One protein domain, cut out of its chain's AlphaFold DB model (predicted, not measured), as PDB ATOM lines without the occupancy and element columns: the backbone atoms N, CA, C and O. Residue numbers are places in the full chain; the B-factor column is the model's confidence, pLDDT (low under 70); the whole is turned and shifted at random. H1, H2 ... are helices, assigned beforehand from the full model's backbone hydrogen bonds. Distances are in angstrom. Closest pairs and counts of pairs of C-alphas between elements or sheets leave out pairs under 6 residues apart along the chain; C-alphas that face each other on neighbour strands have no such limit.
ATOM      1  N   GLU A   8     143.537 148.345 167.445       87.75
ATOM      2  CA  GLU A   8     143.035 147.561 166.313       87.75
ATOM      3  C   GLU A   8     142.055 148.372 165.459       87.75
ATOM      4  O   GLU A   8     142.230 148.457 164.244       87.75
ATOM      5  N   GLU A   9     141.096 149.054 166.086       89.38
ATOM      6  CA  GLU A   9     140.126 149.906 165.385       89.38
ATOM      7  C   GLU A   9     140.802 151.078 164.665       89.38
ATOM      8  O   GLU A   9     140.421 151.428 163.547       89.38
ATOM      9  N   VAL A  10     141.837 151.670 165.272       85.31
ATOM     10  CA  VAL A  10     142.643 152.717 164.624       85.31
ATOM     11  C   VAL A  10     143.343 152.169 163.381       85.31
ATOM     12  O   VAL A  10     143.264 152.786 162.320       85.31
ATOM     13  N   ARG A  11     143.969 150.987 163.474       87.25
ATOM     14  CA  ARG A  11     144.643 150.345 162.333       87.25
ATOM     15  C   ARG A  11     143.678 150.000 161.209       87.25
ATOM     16  O   ARG A  11     144.029 150.165 160.043       87.25
ATOM     17  N   GLU A  12     142.482 149.525 161.540       91.31
ATOM     18  CA  GLU A  12     141.489 149.182 160.526       91.31
ATOM     19  C   GLU A  12     140.973 150.427 159.805       91.31
ATOM     20  O   GLU A  12     140.982 150.479 158.575       91.31
ATOM     21  N   ARG A  13     140.640 151.480 160.557       89.75
ATOM     22  CA  ARG A  13     140.248 152.775 159.991       89.75
ATOM     23  C   ARG A  13     141.329 153.343 159.069       89.75
ATOM     24  O   ARG A  13     141.021 153.817 157.976       89.75
ATOM     25  N   ASP A  14     142.587 153.306 159.501       89.12
ATOM     26  CA  ASP A  14     143.699 153.838 158.714       89.12
ATOM     27  C   ASP A  14     143.915 153.011 157.434       89.12
ATOM     28  O   ASP A  14     144.155 153.586 156.373       89.12
ATOM     29  N   ARG A  15     143.723 151.682 157.488       91.12
ATOM     30  CA  ARG A  15     143.754 150.796 156.312       91.12
ATOM     31  C   ARG A  15     142.653 151.132 155.306       91.12
ATOM     32  O   ARG A  15     142.948 151.234 154.117       91.12
ATOM     33  N   MET A  16     141.418 151.324 155.772       92.94
ATOM     34  CA  MET A  16     140.288 151.703 154.914       92.94
ATOM     35  C   MET A  16     140.549 153.046 154.226       92.94
ATOM     36  O   MET A  16     140.441 153.147 153.008       92.94
ATOM     37  N   ARG A  17     141.003 154.050 154.985       91.44
ATOM     38  CA  ARG A  17     141.366 155.363 154.438       91.44
ATOM     39  C   ARG A  17     142.496 155.273 153.411       91.44
ATOM     40  O   ARG A  17     142.483 155.989 152.411       91.44
ATOM     41  N   LEU A  18     143.483 154.406 153.645       92.44
ATOM     42  CA  LEU A  18     144.581 154.205 152.705       92.44
ATOM     43  C   LEU A  18     144.099 153.602 151.380       92.44
ATOM     44  O   LEU A  18     144.581 154.000 150.322       92.44
ATOM     45  N   ALA A  19     143.168 152.647 151.450       92.81
ATOM     46  CA  ALA A  19     142.554 152.039 150.275       92.81
ATOM     47  C   ALA A  19     141.764 153.081 149.475       92.81
ATOM     48  O   ALA A  19     142.030 153.247 148.292       92.81
ATOM     49  N   GLU A  20     140.912 153.875 150.129       94.81
ATOM     50  CA  GLU A  20     140.140 154.941 149.471       94.81
ATOM     51  C   GLU A  20     141.027 155.947 148.724       94.81
ATOM     52  O   GLU A  20     140.725 156.333 147.592       94.81
ATOM     53  N   LEU A  21     142.137 156.373 149.335       93.06
ATOM     54  CA  LEU A  21     143.067 157.308 148.701       93.06
ATOM     55  C   LEU A  21     143.763 156.686 147.481       93.06
ATOM     56  O   LEU A  21     143.916 157.355 146.458       93.06
ATOM     57  N   LYS A  22     144.157 155.410 147.571       91.88
ATOM     58  CA  LYS A  22     144.770 154.680 146.453       91.88
ATOM     59  C   LYS A  22     143.773 154.435 145.322       91.88
ATOM     60  O   LYS A  22     144.112 154.673 144.165       91.88
ATOM     61  N   ASP A  23     142.545 154.045 145.650       94.62
ATOM     62  CA  ASP A  23     141.460 153.818 144.689       94.62
ATOM     63  C   ASP A  23     141.047 155.119 143.986       94.62
ATOM     64  O   ASP A  23     140.691 155.115 142.809       94.62
ATOM     65  N   SER A  24     141.176 156.255 144.677       93.94
ATOM     66  CA  SER A  24     140.993 157.594 144.104       93.94
ATOM     67  C   SER A  24     142.165 158.053 143.218       93.94
ATOM     68  O   SER A  24     142.133 159.164 142.692       93.94
ATOM     69  N   GLY A  25     143.200 157.223 143.045       91.94
ATOM     70  CA  GLY A  25     144.339 157.482 142.163       91.94
ATOM     71  C   GLY A  25     145.429 158.382 142.751       91.94
ATOM     72  O   GLY A  25     146.305 158.824 142.006       91.94
ATOM     73  N   TYR A  26     145.409 158.669 144.057       89.94
ATOM     74  CA  TYR A  26     146.474 159.452 144.686       89.94
ATOM     75  C   TYR A  26     147.742 158.598 144.880       89.94
ATOM     76  O   TYR A  26     147.648 157.457 145.345       89.94
ATOM     77  N   PRO A  27     148.944 159.131 144.588       90.00
ATOM     78  CA  PRO A  27     150.202 158.462 144.900       90.00
ATOM     79  C   PRO A  27     150.457 158.541 146.412       90.00
ATOM     80  O   PRO A  27     151.036 159.501 146.912       90.00
ATOM     81  N   VAL A  28     149.960 157.551 147.155       88.94
ATOM     82  CA  VAL A  28     150.109 157.487 148.615       88.94
ATOM     83  C   VAL A  28     151.343 156.674 148.990       88.94
ATOM     84  O   VAL A  28     151.396 155.469 148.736       88.94
ATOM     85  N   GLU A  29     152.283 157.318 149.673       89.56
ATOM     86  CA  GLU A  29     153.416 156.681 150.341       89.56
ATOM     87  C   GLU A  29     153.180 156.672 151.859       89.56
ATOM     88  O   GLU A  29     152.698 157.653 152.428       89.56
ATOM     89  N   VAL A  30     153.466 155.543 152.513       88.06
ATOM     90  CA  VAL A  30     153.300 155.381 153.965       88.06
ATOM     91  C   VAL A  30     154.670 155.218 154.584       88.06
ATOM     92  O   VAL A  30     155.375 154.266 154.262       88.06
ATOM     93  N   VAL A  31     155.004 156.118 155.500       88.31
ATOM     94  CA  VAL A  31     156.249 156.076 156.266       88.31
ATOM     95  C   VAL A  31     155.886 155.990 157.743       88.31
ATOM     96  O   VAL A  31     155.045 156.757 158.220       88.31
ATOM     97  N   TRP A  32     156.473 155.033 158.461       86.56
ATOM     98  CA  TRP A  32     156.216 154.860 159.889       86.56
ATOM     99  C   TRP A  32     157.019 155.856 160.718       86.56
ATOM    100  O   TRP A  32     158.165 156.161 160.398       86.56
ATOM    101  N   GLU A  33     156.441 156.302 161.834       85.31
ATOM    102  CA  GLU A  33     157.106 157.190 162.798       85.31
ATOM    103  C   GLU A  33     158.474 156.638 163.230       85.31
ATOM    104  O   GLU A  33     159.468 157.352 163.173       85.31
ATOM    105  N   CYS A  34     158.561 155.343 163.551       89.12
ATOM    106  CA  CYS A  34     159.816 154.718 163.974       89.12
ATOM    107  C   CYS A  34     160.901 154.693 162.886       89.12
ATOM    108  O   CYS A  34     162.094 154.739 163.207       89.12
ATOM    109  N   ASP A  35     160.502 154.617 161.614       91.12
ATOM    110  CA  ASP A  35     161.430 154.651 160.484       91.12
ATOM    111  C   ASP A  35     161.955 156.080 160.313       91.12
ATOM    112  O   ASP A  35     163.166 156.283 160.248       91.12
ATOM    113  N   VAL A  36     161.065 157.079 160.377       87.88
ATOM    114  CA  VAL A  36     161.436 158.505 160.360       87.88
ATOM    115  C   VAL A  36     162.374 158.847 161.517       87.88
ATOM    116  O   VAL A  36     163.410 159.459 161.292       87.88
ATOM    117  N   ASP A  37     162.078 158.408 162.739       85.56
ATOM    118  CA  ASP A  37     162.932 158.652 163.908       85.56
ATOM    119  C   ASP A  37     164.317 158.008 163.773       85.56
ATOM    120  O   ASP A  37     165.305 158.465 164.355       85.56
ATOM    121  N   THR A  38     164.408 156.899 163.043       90.62
ATOM    122  CA  THR A  38     165.682 156.233 162.762       90.62
ATOM    123  C   THR A  38     166.465 156.994 161.698       90.62
ATOM    124  O   THR A  38     167.653 157.249 161.889       90.62
ATOM    125  N   GLU A  39     165.801 157.429 160.631       89.06
ATOM    126  CA  GLU A  39     166.400 158.255 159.581       89.06
ATOM    127  C   GLU A  39     166.867 159.614 160.120       89.06
ATOM    128  O   GLU A  39     168.006 160.002 159.886       89.06
ATOM    129  N   LEU A  40     166.068 160.295 160.947       86.38
ATOM    130  CA  LEU A  40     166.446 161.566 161.580       86.38
ATOM    131  C   LEU A  40     167.686 161.442 162.477       86.38
ATOM    132  O   LEU A  40     168.455 162.392 162.601       86.38
ATOM    133  N   ARG A  41     167.907 160.277 163.100       87.81
ATOM    134  CA  ARG A  41     169.116 160.019 163.900       87.81
ATOM    135  C   ARG A  41     170.356 159.780 163.043       87.81
ATOM    136  O   ARG A  41     171.457 160.098 163.484       87.81
ATOM    137  N   ASN A  42     170.184 159.208 161.854       89.81
ATOM    138  CA  ASN A  42     171.286 158.777 160.993       89.81
ATOM    139  C   ASN A  42     171.602 159.769 159.863       89.81
ATOM    140  O   ASN A  42     172.695 159.718 159.302       89.81
ATOM    141  N   ASN A  43     170.675 160.671 159.537       89.62
ATOM    142  CA  ASN A  43     170.777 161.617 158.436       89.62
ATOM    143  C   ASN A  43     170.672 163.071 158.948       89.62
ATOM    144  O   ASN A  43     169.566 163.590 159.128       89.62
ATOM    145  N   PRO A  44     171.817 163.755 159.147       85.75
ATOM    146  CA  PRO A  44     171.845 165.146 159.597       85.75
ATOM    147  C   PRO A  44     171.141 166.117 158.643       85.75
ATOM    148  O   PRO A  44     170.568 167.101 159.097       85.75
ATOM    149  N   GLU A  45     171.158 165.846 157.335       86.62
ATOM    150  CA  GLU A  45     170.489 166.679 156.331       86.62
ATOM    151  C   GLU A  45     168.967 166.563 156.454       86.62
ATOM    152  O   GLU A  45     168.260 167.568 156.434       86.62
ATOM    153  N   MET A  46     168.456 165.347 156.663       82.94
ATOM    154  CA  MET A  46     167.035 165.137 156.934       82.94
ATOM    155  C   MET A  46     166.626 165.776 158.264       82.94
ATOM    156  O   MET A  46     165.569 166.399 158.334       82.94
ATOM    157  N   ALA A  47     167.458 165.675 159.303       79.38
ATOM    158  CA  ALA A  47     167.207 166.338 160.581       79.38
ATOM    159  C   ALA A  47     167.139 167.866 160.439       79.38
ATOM    160  O   ALA A  47     166.207 168.488 160.955       79.38
ATOM    161  N   ASP A  48     168.075 168.462 159.698       79.88
ATOM    162  CA  ASP A  48     168.076 169.897 159.416       79.88
ATOM    163  C   ASP A  48     166.857 170.308 158.582       79.88
ATOM    164  O   ASP A  48     166.151 171.257 158.932       79.88
ATOM    165  N   PHE A  49     166.522 169.531 157.548       81.12
ATOM    166  CA  PHE A  49     165.319 169.744 156.753       81.12
ATOM    167  C   PHE A  49     164.068 169.701 157.627       81.12
ATOM    168  O   PHE A  49     163.284 170.638 157.592       81.12
ATOM    169  N   PHE A  50     163.870 168.688 158.470       76.06
ATOM    170  CA  PHE A  50     162.692 168.619 159.344       76.06
ATOM    171  C   PHE A  50     162.635 169.773 160.357       76.06
ATOM    172  O   PHE A  50     161.549 170.267 160.662       76.06
ATOM    173  N   ALA A  51     163.787 170.242 160.845       70.00
ATOM    174  CA  ALA A  51     163.863 171.377 161.761       70.00
ATOM    175  C   ALA A  51     163.570 172.732 161.080       70.00
ATOM    176  O   ALA A  51     163.001 173.638 161.710       70.00
ATOM    177  N   ASN A  52     163.949 172.872 159.805       69.25
ATOM    178  CA  ASN A  52     163.958 174.142 159.073       69.25
ATOM    179  C   ASN A  52     162.934 174.216 157.924       69.25
ATOM    180  O   ASN A  52     162.758 175.284 157.333       69.25
ATOM    181  N   HIS A  53     162.235 173.124 157.602       69.56
ATOM    182  CA  HIS A  53     161.281 173.077 156.498       69.56
ATOM    183  C   HIS A  53     160.151 174.085 156.722       69.56
ATOM    184  O   HIS A  53     159.407 174.032 157.709       69.56
TER     185      HIS A  53
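Overview. This is residues 8 to 53 of the 227 residues of the protein "DNA-directed DNA polymerase" of Caenorhabditis remanei (UniProt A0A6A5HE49). Start at residue 8 and you find a straight helix, H1, standing at one end of an open shape; an outstretched link, residues 24 to 32, leads across to two shorter helices, H2 and H3, that meet at a corner at the other end. H1 packs on neither of them. The printed part has 46 residues with three named helices, in the order H1, H2, H3, and no named strand; its class is all helix. It is only just extended, close to loose, with a radius of gyration of the C-alphas of 14.3 A, and only just flat, spanning 35 by 26 by 14 A.

Along the chain. Find C-alpha 8 at (143.035, 147.561, 166.313); from there H1, residues 8 to 23, runs 22.6 A to C-alpha 23 at (141.460, 153.818, 144.689). Go on to Glu 33, where H2, residues 33 to 42, begins; it is 14.4 A long. H3, residues 44 to 52, covers 12.0 A and ends at C-alpha 52, at (163.958, 174.142, 159.073).

Arrangement. H1 is apart from H2 and from H3. Residues 8 to 17 and 20 to 25 stand free, of which 8 to 17 and 20 to 23 belong to H1. Look next at Leu 40 and Ala 47: their C-alphas, the closest of H2 and H3, are 4.9 A apart. These two helices touch only at the corner by their link, with 4 pairs of C-alphas within 8 A. They run opposite ways at a steep tilt of 62 degrees. In H1, H2 and H3 every O i to N i+4 pair is within hydrogen-bond range.

Size, cuts and confidence. The two C-alphas farthest apart, those of Glu 9 and Glu 45, are 35.8 A apart. The printed part has no cut. The link from H1 to H2, nine residues, is short, and the link from H2 to H3, one residue, is tight. The mean pLDDT of the printed part is 87.3; residues 52 to 53 are under 70.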